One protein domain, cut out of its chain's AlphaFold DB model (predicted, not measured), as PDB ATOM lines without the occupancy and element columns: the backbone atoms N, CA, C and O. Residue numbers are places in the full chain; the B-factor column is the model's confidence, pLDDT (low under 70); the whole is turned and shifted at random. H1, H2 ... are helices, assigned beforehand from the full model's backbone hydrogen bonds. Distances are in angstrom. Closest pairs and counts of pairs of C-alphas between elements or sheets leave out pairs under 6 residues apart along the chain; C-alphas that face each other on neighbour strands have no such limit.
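AT A GLANCE: This is residues 2 to 87 of the 407 residues of an uncharacterized protein of Thiotrichaceae bacterium IS1 (UniProt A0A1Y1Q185). H2, H3 and H5 form a steeply tilted trio in the middle, with H1 and H6 at opposite ends of the longest axis. The printed part has 86 residues with six named helices, H1 to H6 in chain order, and is all helix. It is compact, radius of gyration of the C-alphas 12.9 A, spanning 36 by 25 by 23 A.

IN THESE COORDINATES: H2, residues 14 to 28, measures 21.0 A from first to last C-alpha. H1, residues 2 to 7, begins at C-alpha 2 (234.594, 161.120, 237.115). H3 is residues 36 to 45, H4 49 to 52, and H5 55 to 67, 17.6 A. H6, residues 75 to 83, ends at C-alpha 83 (227.104, 127.932, 238.794).

HOW THE PARTS SIT: H2 touches H5 with residues 24 to 28 alone, at a steep tilt of 65 degrees; their closest C-alphas, Glu 25 and Ile 57, are 6.0 A apart. H1 only just touches H2, with 3 pairs of C-alphas within 8 A, the closest Ile 2 and Glu 16, 6.4 A. H3 is close but not clearly touching H5, closest C-alphas Tyr 39 and Leu 61, 7.5 A. H6 is likewise close but not clearly touching H5, closest C-alphas Ile 62 and Glu 77, 7.1 A. H4 only just touches H5, with 3 pairs, only at the corner. Every O i to N i+4 pair is within hydrogen-bond range in H1, H2, H3, H5 and H6; H4 is too short for one.

THE WHOLE: The farthest C-alphas, Arg 4 and Gln 82, are 37.0 A apart. The printed part has no cut and no long link. Model pLDDT is under 70 at residues 2 to 10 and 47 to 53.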
ATOM      1  N   ILE A   2     234.240 162.514 237.459       58.22
ATOM      2  CA  ILE A   2     234.594 161.120 237.115       58.22
ATOM      3  C   ILE A   2     234.180 160.750 235.679       58.22
ATOM      4  O   ILE A   2     235.040 160.428 234.872       58.22
ATOM      5  N   LEU A   3     232.912 160.961 235.292       56.44
ATOM      6  CA  LEU A   3     232.435 160.719 233.914       56.44
ATOM      7  C   LEU A   3     233.187 161.507 232.821       56.44
ATOM      8  O   LEU A   3     233.306 161.034 231.696       56.44
ATOM      9  N   ARG A   4     233.709 162.703 233.138       58.56
ATOM     10  CA  ARG A   4     234.500 163.517 232.193       58.56
ATOM     11  C   ARG A   4     235.943 163.026 232.079       58.56
ATOM     12  O   ARG A   4     236.461 162.993 230.973       58.56
ATOM     13  N   LYS A   5     236.582 162.642 233.193       58.75
ATOM     14  CA  LYS A   5     237.908 161.996 233.174       58.75
ATOM     15  C   LYS A   5     237.848 160.656 232.443       58.75
ATOM     16  O   LYS A   5     238.705 160.372 231.615       58.75
ATOM     17  N   TRP A   6     236.800 159.886 232.715       61.91
ATOM     18  CA  TRP A   6     236.597 158.570 232.139       61.91
ATOM     19  C   TRP A   6     236.300 158.624 230.635       61.91
ATOM     20  O   TRP A   6     236.951 157.935 229.857       61.91
ATOM     21  N   GLY A   7     235.411 159.525 230.199       59.34
ATOM     22  CA  GLY A   7     235.147 159.761 228.773       59.34
ATOM     23  C   GLY A   7     236.343 160.317 227.985       59.34
ATOM     24  O   GLY A   7     236.342 160.243 226.761       59.34
ATOM     25  N   ALA A   8     237.363 160.844 228.671       63.03
ATOM     26  CA  ALA A   8     238.613 161.322 228.079       63.03
ATOM     27  C   ALA A   8     239.736 160.261 228.062       63.03
ATOM     28  O   ALA A   8     240.836 160.566 227.608       63.03
ATOM     29  N   GLY A   9     239.482 159.039 228.551       61.09
ATOM     30  CA  GLY A   9     240.467 157.950 228.565       61.09
ATOM     31  C   GLY A   9     241.538 158.054 229.658       61.09
ATOM     32  O   GLY A   9     242.550 157.364 229.578       61.09
ATOM     33  N   ASN A  10     241.340 158.898 230.675       68.94
ATOM     34  CA  ASN A  10     242.281 159.012 231.791       68.94
ATOM     35  C   ASN A  10     242.160 157.814 232.747       68.94
ATOM     36  O   ASN A  10     241.060 157.307 232.977       68.94
ATOM     37  N   GLN A  11     243.285 157.408 233.346       70.44
ATOM     38  CA  GLN A  11     243.313 156.380 234.386       70.44
ATOM     39  C   GLN A  11     242.550 156.873 235.626       70.44
ATOM     40  O   GLN A  11     242.779 157.991 236.094       70.44
ATOM     41  N   LEU A  12     241.613 156.054 236.105       73.62
ATOM     42  CA  LEU A  12     240.860 156.306 237.334       73.62
ATOM     43  C   LEU A  12     241.666 155.776 238.523       73.62
ATOM     44  O   LEU A  12     242.312 154.734 238.400       73.62
ATOM     45  N   ASP A  13     241.628 156.481 239.651       82.12
ATOM     46  CA  ASP A  13     242.087 155.906 240.919       82.12
ATOM     47  C   ASP A  13     241.089 154.858 241.454       82.12
ATOM     48  O   ASP A  13     239.971 154.735 240.945       82.12
ATOM     49  N   ASP A  14     241.474 154.104 242.486       77.62
ATOM     50  CA  ASP A  14     240.657 153.014 243.045       77.62
ATOM     51  C   ASP A  14     239.264 153.486 243.505       77.62
ATOM     52  O   ASP A  14     238.264 152.779 243.358       77.62
ATOM     53  N   THR A  15     239.166 154.712 244.031       81.38
ATOM     54  CA  THR A  15     237.891 155.278 244.493       81.38
ATOM     55  C   THR A  15     237.027 155.690 243.305       81.38
ATOM     56  O   THR A  15     235.829 155.398 243.267       81.38
ATOM     57  N   GLU A  16     237.621 156.351 242.313       82.06
ATOM     58  CA  GLU A  16     236.963 156.731 241.066       82.06
ATOM     59  C   GLU A  16     236.479 155.491 240.285       82.06
ATOM     60  O   GLU A  16     235.364 155.507 239.751       82.06
ATOM     61  N   ALA A  17     237.256 154.403 240.276       78.75
ATOM     62  CA  ALA A  17     236.896 153.126 239.663       78.75
ATOM     63  C   ALA A  17     235.713 152.454 240.378       78.75
ATOM     64  O   ALA A  17     234.748 152.050 239.722       78.75
ATOM     65  N   ALA A  18     235.718 152.410 241.716       80.25
ATOM     66  CA  ALA A  18     234.600 151.878 242.497       80.25
ATOM     67  C   ALA A  18     233.290 152.643 242.227       80.25
ATOM     68  O   ALA A  18     232.232 152.037 242.031       80.25
ATOM     69  N   TRP A  19     233.354 153.976 242.143       83.69
ATOM     70  CA  TRP A  19     232.198 154.800 241.777       83.69
ATOM     71  C   TRP A  19     231.713 154.541 240.349       83.69
ATOM     72  O   TRP A  19     230.502 154.441 240.133       83.69
ATOM     73  N   ALA A  20     232.626 154.396 239.386       83.62
ATOM     74  CA  ALA A  20     232.273 154.071 238.006       83.62
ATOM     75  C   ALA A  20     231.553 152.714 237.914       83.62
ATOM     76  O   ALA A  20     230.510 152.617 237.267       83.62
ATOM     77  N   ILE A  21     232.035 151.692 238.632       84.38
ATOM     78  CA  ILE A  21     231.388 150.372 238.718       84.38
ATOM     79  C   ILE A  21     229.953 150.500 239.246       84.38
ATOM     80  O   ILE A  21     229.029 149.962 238.633       84.38
ATOM     81  N   ILE A  22     229.740 151.242 240.339       86.31
ATOM     82  CA  ILE A  22     228.403 151.461 240.918       86.31
ATOM     83  C   ILE A  22     227.477 152.162 239.918       86.31
ATOM     84  O   ILE A  22     226.308 151.789 239.776       86.31
ATOM     85  N   GLU A  23     227.978 153.175 239.208       87.69
ATOM     86  CA  GLU A  23     227.181 153.900 238.223       87.69
ATOM     87  C   GLU A  23     226.760 152.991 237.061       87.69
ATOM     88  O   GLU A  23     225.595 153.001 236.649       87.69
ATOM     89  N   LEU A  24     227.681 152.171 236.560       88.56
ATOM     90  CA  LEU A  24     227.421 151.243 235.461       88.56
ATOM     91  C   LEU A  24     226.476 150.128 235.860       88.56
ATOM     92  O   LEU A  24     225.541 149.829 235.120       88.56
ATOM     93  N   GLU A  25     226.656 149.572 237.055       88.94
ATOM     94  CA  GLU A  25     225.718 148.620 237.637       88.94
ATOM     95  C   GLU A  25     224.308 149.229 237.684       88.94
ATOM     96  O   GLU A  25     223.328 148.601 237.283       88.94
ATOM     97  N   ALA A  26     224.196 150.492 238.104       89.94
ATOM     98  CA  ALA A  26     222.926 151.202 238.146       89.94
ATOM     99  C   ALA A  26     222.361 151.520 236.747       89.94
ATOM    100  O   ALA A  26     221.142 151.654 236.603       89.94
ATOM    101  N   LYS A  27     223.191 151.670 235.707       91.75
ATOM    102  CA  LYS A  27     222.731 151.787 234.309       91.75
ATOM    103  C   LYS A  27     222.181 150.453 233.805       91.75
ATOM    104  O   LYS A  27     221.052 150.430 233.313       91.75
ATOM    105  N   ILE A  28     222.917 149.360 234.015       90.00
ATOM    106  CA  ILE A  28     222.512 147.996 233.640       90.00
ATOM    107  C   ILE A  28     221.190 147.628 234.318       90.00
ATOM    108  O   ILE A  28     220.252 147.214 233.646       90.00
ATOM    109  N   LYS A  29     221.059 147.878 235.628       89.38
ATOM    110  CA  LYS A  29     219.822 147.628 236.393       89.38
ATOM    111  C   LYS A  29     218.610 148.412 235.883       89.38
ATOM    112  O   LYS A  29     217.475 148.013 236.120       89.38
ATOM    113  N   ARG A  30     218.834 149.526 235.181       92.25
ATOM    114  CA  ARG A  30     217.789 150.318 234.510       92.25
ATOM    115  C   ARG A  30     217.595 149.913 233.043       92.25
ATOM    116  O   ARG A  30     217.003 150.683 232.290       92.25
ATOM    117  N   ASN A  31     218.110 148.752 232.632       87.25
ATOM    118  CA  ASN A  31     218.108 148.238 231.261       87.25
ATOM    119  C   ASN A  31     218.713 149.210 230.234       87.25
ATOM    120  O   ASN A  31     218.281 149.256 229.083       87.25
ATOM    121  N   ARG A  32     219.704 150.016 230.638       89.25
ATOM    122  CA  ARG A  32     220.437 150.883 229.708       89.25
ATOM    123  C   ARG A  32     221.637 150.136 229.138       89.25
ATOM    124  O   ARG A  32     222.420 149.562 229.891       89.25
ATOM    125  N   VAL A  33     221.785 150.197 227.818       87.56
ATOM    126  CA  VAL A  33     222.941 149.655 227.099       87.56
ATOM    127  C   VAL A  33     224.158 150.528 227.390       87.56
ATOM    128  O   VAL A  33     224.080 151.756 227.319       87.56
ATOM    129  N   LEU A  34     225.272 149.890 227.735       87.94
ATOM    130  CA  LEU A  34     226.555 150.559 227.900       87.94
ATOM    131  C   LEU A  34     227.140 150.923 226.537       87.94
ATOM    132  O   LEU A  34     227.107 150.123 225.601       87.94
ATOM    133  N   THR A  35     227.727 152.112 226.452       89.31
ATOM    134  CA  THR A  35     228.522 152.535 225.296       89.31
ATOM    135  C   THR A  35     229.746 151.635 225.106       89.31
ATOM    136  O   THR A  35     230.171 150.918 226.014       89.31
ATOM    137  N   GLU A  36     230.350 151.693 223.920       86.81
ATOM    138  CA  GLU A  36     231.563 150.933 223.600       86.81
ATOM    139  C   GLU A  36     232.710 151.220 224.579       86.81
ATOM    140  O   GLU A  36     233.374 150.305 225.059       86.81
ATOM    141  N   THR A  37     232.901 152.492 224.931       86.50
ATOM    142  CA  THR A  37     233.919 152.929 225.894       86.50
ATOM    143  C   THR A  37     233.660 152.355 227.285       86.50
ATOM    144  O   THR A  37     234.577 151.845 227.921       86.50
ATOM    145  N   GLU A  38     232.408 152.395 227.748       87.06
ATOM    146  CA  GLU A  38     232.019 151.864 229.058       87.06
ATOM    147  C   GLU A  38     232.201 150.342 229.132       87.06
ATOM    148  O   GLU A  38     232.731 149.827 230.118       87.06
ATOM    149  N   TYR A  39     231.809 149.623 228.078       87.31
ATOM    150  CA  TYR A  39     231.998 148.177 227.979       87.31
ATOM    151  C   TYR A  39     233.480 147.795 227.965       87.31
ATOM    152  O   TYR A  39     233.903 146.958 228.762       87.31
ATOM    153  N   ASN A  40     234.285 148.429 227.110       85.25
ATOM    154  CA  ASN A  40     235.712 148.121 227.013       85.25
ATOM    155  C   ASN A  40     236.452 148.436 228.313       85.25
ATOM    156  O   ASN A  40     237.318 147.666 228.728       85.25
ATOM    157  N   TRP A  41     236.065 149.509 229.004       84.69
ATOM    158  CA  TRP A  41     236.600 149.807 230.324       84.69
ATOM    159  C   TRP A  41     236.242 148.727 231.354       84.69
ATOM    160  O   TRP A  41     237.126 148.282 232.085       84.69
ATOM    161  N   LEU A  42     234.995 148.235 231.385       84.12
ATOM    162  CA  LEU A  42     234.617 147.118 232.265       84.12
ATOM    163  C   LEU A  42     235.429 145.855 231.960       84.12
ATOM    164  O   LEU A  42     235.910 145.204 232.881       84.12
ATOM    165  N   VAL A  43     235.622 145.519 230.682       82.50
ATOM    166  CA  VAL A  43     236.419 144.351 230.274       82.50
ATOM    167  C   VAL A  43     237.873 144.469 230.742       82.50
ATOM    168  O   VAL A  43     238.454 143.472 231.182       82.50
ATOM    169  N   GLN A  44     238.462 145.666 230.671       82.44
ATOM    170  CA  GLN A  44     239.835 145.930 231.116       82.44
ATOM    171  C   GLN A  44     239.991 145.855 232.641       82.44
ATOM    172  O   GLN A  44     241.012 145.367 233.116       82.44
ATOM    173  N   ASN A  45     238.973 146.269 233.400       77.44
ATOM    174  CA  ASN A  45     239.019 146.340 234.866       77.44
ATOM    175  C   ASN A  45     238.357 145.134 235.561       77.44
ATOM    176  O   ASN A  45     238.208 145.115 236.779       77.44
ATOM    177  N   ARG A  46     237.988 144.089 234.807       72.50
ATOM    178  CA  ARG A  46     237.230 142.931 235.321       72.50
ATOM    179  C   ARG A  46     237.943 142.063 236.366       72.50
ATOM    180  O   ARG A  46     237.317 141.183 236.944       72.50
ATOM    181  N   GLN A  47     239.252 142.247 236.535       67.38
ATOM    182  CA  GLN A  47     240.086 141.486 237.476       67.38
ATOM    183  C   GLN A  47     240.078 142.080 238.893       67.38
ATOM    184  O   GLN A  47     240.633 141.474 239.806       67.38
ATOM    185  N   ASP A  48     239.469 143.253 239.086       67.62
ATOM    186  CA  ASP A  48     239.299 143.842 240.411       67.62
ATOM    187  C   ASP A  48     238.357 142.966 241.261       67.62
ATOM    188  O   ASP A  48     237.317 142.505 240.792       67.62
ATOM    189  N   VAL A  49     238.704 142.717 242.524       52.88
ATOM    190  CA  VAL A  49     237.917 141.866 243.434       52.88
ATOM    191  C   VAL A  49     236.496 142.412 243.598       52.88
ATOM    192  O   VAL A  49     235.537 141.640 243.621       52.88
ATOM    193  N   VAL A  50     236.339 143.742 243.598       61.72
ATOM    194  CA  VAL A  50     235.026 144.403 243.661       61.72
ATOM    195  C   VAL A  50     234.169 144.060 242.437       61.72
ATOM    196  O   VAL A  50     232.946 144.012 242.533       61.72
ATOM    197  N   PHE A  51     234.792 143.791 241.288       62.97
ATOM    198  CA  PHE A  51     234.117 143.460 240.038       62.97
ATOM    199  C   PHE A  51     233.486 142.063 240.066       62.97
ATOM    200  O   PHE A  51     232.347 141.883 239.630       62.97
ATOM    201  N   LEU A  52     234.211 141.076 240.602       58.41
ATOM    202  CA  LEU A  52     233.784 139.672 240.631       58.41
ATOM    203  C   LEU A  52     232.559 139.438 241.530       58.41
ATOM    204  O   LEU A  52     231.818 138.479 241.327       58.41
ATOM    205  N   GLU A  53     232.291 140.343 242.473       67.69
ATOM    206  CA  GLU A  53     231.099 140.296 243.328       67.69
ATOM    207  C   GLU A  53     229.833 140.856 242.640       67.69
ATOM    208  O   GLU A  53     228.706 140.615 243.089       67.69
ATOM    209  N   LYS A  54     229.971 141.588 241.523       80.75
ATOM    210  CA  LYS A  54     228.858 142.287 240.853       80.75
ATOM    211  C   LYS A  54     228.205 141.437 239.766       80.75
ATOM    212  O   LYS A  54     228.393 141.666 238.569       80.75
ATOM    213  N   LYS A  55     227.340 140.507 240.183       83.62
ATOM    214  CA  LYS A  55     226.628 139.563 239.293       83.62
ATOM    215  C   LYS A  55     225.951 140.208 238.074       83.62
ATOM    216  O   LYS A  55     226.019 139.650 236.986       83.62
ATOM    217  N   GLU A  56     225.329 141.380 238.225       86.44
ATOM    218  CA  GLU A  56     224.655 142.063 237.105       86.44
ATOM    219  C   GLU A  56     225.631 142.558 236.029       86.44
ATOM    220  O   GLU A  56     225.327 142.489 234.839       86.44
ATOM    221  N   ILE A  57     226.822 143.015 236.430       87.00
ATOM    222  CA  ILE A  57     227.867 143.434 235.491       87.00
ATOM    223  C   ILE A  57     228.400 142.219 234.740       87.00
ATOM    224  O   ILE A  57     228.494 142.244 233.512       87.00
ATOM    225  N   LEU A  58     228.711 141.141 235.464       86.75
ATOM    226  CA  LEU A  58     229.249 139.928 234.860       86.75
ATOM    227  C   LEU A  58     228.238 139.293 233.896       86.75
ATOM    228  O   LEU A  58     228.591 138.942 232.769       86.75
ATOM    229  N   ARG A  59     226.953 139.273 234.275       89.94
ATOM    230  CA  ARG A  59     225.853 138.884 233.387       89.94
ATOM    231  C   ARG A  59     225.803 139.748 232.132       89.94
ATOM    232  O   ARG A  59     225.661 139.192 231.045       89.94
ATOM    233  N   TYR A  60     225.907 141.073 232.255       91.06
ATOM    234  CA  TYR A  60     225.889 141.984 231.108       91.06
ATOM    235  C   TYR A  60     227.063 141.719 230.158       91.06
ATOM    236  O   TYR A  60     226.848 141.557 228.956       91.06
ATOM    237  N   LEU A  61     228.288 141.609 230.690       89.75
ATOM    238  CA  LEU A  61     229.476 141.333 229.884       89.75
ATOM    239  C   LEU A  61     229.362 140.004 229.140       89.75
ATOM    240  O   LEU A  61     229.568 139.964 227.930       89.75
ATOM    241  N   ILE A  62     228.995 138.932 229.846       91.69
ATOM    242  CA  ILE A  62     228.845 137.599 229.253       91.69
ATOM    243  C   ILE A  62     227.731 137.598 228.206       91.69
ATOM    244  O   ILE A  62     227.911 137.039 227.126       91.69
ATOM    245  N   SER A  63     226.602 138.257 228.489       93.06
ATOM    246  CA  SER A  63     225.488 138.357 227.540       93.06
ATOM    247  C   SER A  63     225.932 139.033 226.250       93.06
ATOM    248  O   SER A  63     225.768 138.452 225.182       93.06
ATOM    249  N   ARG A  64     226.573 140.201 226.340       92.19
ATOM    250  CA  ARG A  64     227.084 140.923 225.173       92.19
ATOM    251  C   ARG A  64     228.142 140.117 224.412       92.19
ATOM    252  O   ARG A  64     228.075 139.986 223.194       92.19
ATOM    253  N   LYS A  65     229.090 139.509 225.125       93.56
ATOM    254  CA  LYS A  65     230.167 138.710 224.529       93.56
ATOM    255  C   LYS A  65     229.637 137.510 223.735       93.56
ATOM    256  O   LYS A  65     230.142 137.222 222.652       93.56
ATOM    257  N   LEU A  66     228.615 136.827 224.248       96.00
ATOM    258  CA  LEU A  66     228.016 135.656 223.602       96.00
ATOM    259  C   LEU A  66     227.011 136.017 222.500       96.00
ATOM    260  O   LEU A  66     227.003 135.388 221.436       96.00
ATOM    261  N   LEU A  67     226.122 136.973 222.777       94.62
ATOM    262  CA  LEU A  67     224.976 137.284 221.922       94.62
ATOM    263  C   LEU A  67     225.339 138.276 220.817       94.62
ATOM    264  O   LEU A  67     224.957 138.042 219.673       94.62
ATOM    265  N   ASP A  68     226.116 139.310 221.137       92.44
ATOM    266  CA  ASP A  68     226.428 140.391 220.200       92.44
ATOM    267  C   ASP A  68     227.751 140.112 219.478       92.44
ATOM    268  O   ASP A  68     227.816 140.105 218.250       92.44
ATOM    269  N   ASP A  69     228.805 139.811 220.243       91.56
ATOM    270  CA  ASP A  69     230.157 139.660 219.695       91.56
ATOM    271  C   ASP A  69     230.446 138.243 219.159       91.56
ATOM    272  O   ASP A  69     231.392 138.055 218.393       91.56
ATOM    273  N   GLY A  70     229.700 137.225 219.604       94.19
ATOM    274  CA  GLY A  70     229.952 135.821 219.250       94.19
ATOM    275  C   GLY A  70     231.308 135.280 219.729       94.19
ATOM    276  O   GLY A  70     231.903 134.429 219.067       94.19
ATOM    277  N   LYS A  71     231.822 135.776 220.860       94.81
ATOM    278  CA  LYS A  71     233.155 135.451 221.393       94.81
ATOM    279  C   LYS A  71     233.110 134.384 222.489       94.81
ATOM    280  O   LYS A  71     232.177 134.316 223.285       94.81
ATOM    281  N   ARG A  72     234.182 133.588 222.565       95.75
ATOM    282  CA  ARG A  72     234.398 132.570 223.608       95.75
ATOM    283  C   ARG A  72     234.605 133.193 224.984       95.75
ATOM    284  O   ARG A  72     235.233 134.246 225.098       95.75
ATOM    285  N   LEU A  73     234.137 132.506 226.020       92.19
ATOM    286  CA  LEU A  73     234.335 132.901 227.414       92.19
ATOM    287  C   LEU A  73     235.680 132.402 227.962       92.19
ATOM    288  O   LEU A  73     236.182 131.368 227.524       92.19
ATOM    289  N   ASP A  74     236.251 133.127 228.925       86.88
ATOM    290  CA  ASP A  74     237.386 132.647 229.719       86.88
ATOM    291  C   ASP A  74     236.934 131.718 230.864       86.88
ATOM    292  O   ASP A  74     235.742 131.530 231.108       86.88
ATOM    293  N   ALA A  75     237.882 131.081 231.557       85.19
ATOM    294  CA  ALA A  75     237.567 130.062 232.561       85.19
ATOM    295  C   ALA A  75     236.727 130.595 233.740       85.19
ATOM    296  O   ALA A  75     235.885 129.863 234.264       85.19
ATOM    297  N   ILE A  76     236.929 131.856 234.138       82.06
ATOM    298  CA  ILE A  76     236.195 132.482 235.245       82.06
ATOM    299  C   ILE A  76     234.758 132.763 234.801       82.06
ATOM    300  O   ILE A  76     233.808 132.418 235.503       82.06
ATOM    301  N   GLU A  77     234.592 133.323 233.603       87.81
ATOM    302  CA  GLU A  77     233.282 133.577 232.999       87.81
ATOM    303  C   GLU A  77     232.480 132.276 232.798       87.81
ATOM    304  O   GLU A  77     231.277 132.240 233.064       87.81
ATOM    305  N   VAL A  78     233.137 131.186 232.375       89.75
ATOM    306  CA  VAL A  78     232.504 129.862 232.236       89.75
ATOM    307  C   VAL A  78     232.048 129.322 233.589       89.75
ATOM    308  O   VAL A  78     230.912 128.860 233.700       89.75
ATOM    309  N   ALA A  79     232.899 129.388 234.618       85.75
ATOM    310  CA  ALA A  79     232.540 128.929 235.959       85.75
ATOM    311  C   ALA A  79     231.324 129.698 236.496       85.75
ATOM    312  O   ALA A  79     230.370 129.092 236.987       85.75
ATOM    313  N   TRP A  80     231.309 131.021 236.324       87.06
ATOM    314  CA  TRP A  80     230.167 131.850 236.699       87.06
ATOM    315  C   TRP A  80     228.888 131.435 235.962       87.06
ATOM    316  O   TRP A  80     227.867 131.166 236.598       87.06
ATOM    317  N   LEU A  81     228.957 131.298 234.631       89.06
ATOM    318  CA  LEU A  81     227.816 130.909 233.796       89.06
ATOM    319  C   LEU A  81     227.254 129.530 234.181       89.06
ATOM    320  O   LEU A  81     226.052 129.297 234.056       89.06
ATOM    321  N   GLN A  82     228.099 128.607 234.644       84.00
ATOM    322  CA  GLN A  82     227.678 127.268 235.056       84.00
ATOM    323  C   GLN A  82     227.007 127.255 236.435       84.00
ATOM    324  O   GLN A  82     226.014 126.543 236.622       84.00
ATOM    325  N   HIS A  83     227.511 128.036 237.391       78.62
ATOM    326  CA  HIS A  83     227.104 127.932 238.794       78.62
ATOM    327  C   HIS A  83     225.980 128.880 239.207       78.62
ATOM    328  O   HIS A  83     225.129 128.477 239.998       78.62
ATOM    329  N   ASP A  84     225.932 130.099 238.673       79.56
ATOM    330  CA  ASP A  84     224.930 131.078 239.097       79.56
ATOM    331  C   ASP A  84     223.580 130.848 238.413       79.56
ATOM    332  O   ASP A  84     223.516 130.464 237.248       79.56
ATOM    333  N   GLU A  85     222.485 131.077 239.138       80.94
ATOM    334  CA  GLU A  85     221.117 130.961 238.621       80.94
ATOM    335  C   GLU A  85     220.542 132.339 238.294       80.94
ATOM    336  O   GLU A  85     220.532 133.246 239.128       80.94
ATOM    337  N   PHE A  86     220.056 132.501 237.063       84.44
ATOM    338  CA  PHE A  86     219.455 133.740 236.576       84.44
ATOM    339  C   PHE A  86     218.544 133.468 235.372       84.44
ATOM    340  O   PHE A  86     218.687 132.468 234.669       84.44
ATOM    341  N   LYS A  87     217.601 134.386 235.127       84.25
ATOM    342  CA  LYS A  87     216.484 134.204 234.184       84.25
ATOM    343  C   LYS A  87     216.906 133.731 232.784       84.25
ATOM    344  O   LYS A  87     216.279 132.833 232.235       84.25
TER     345      LYS A  87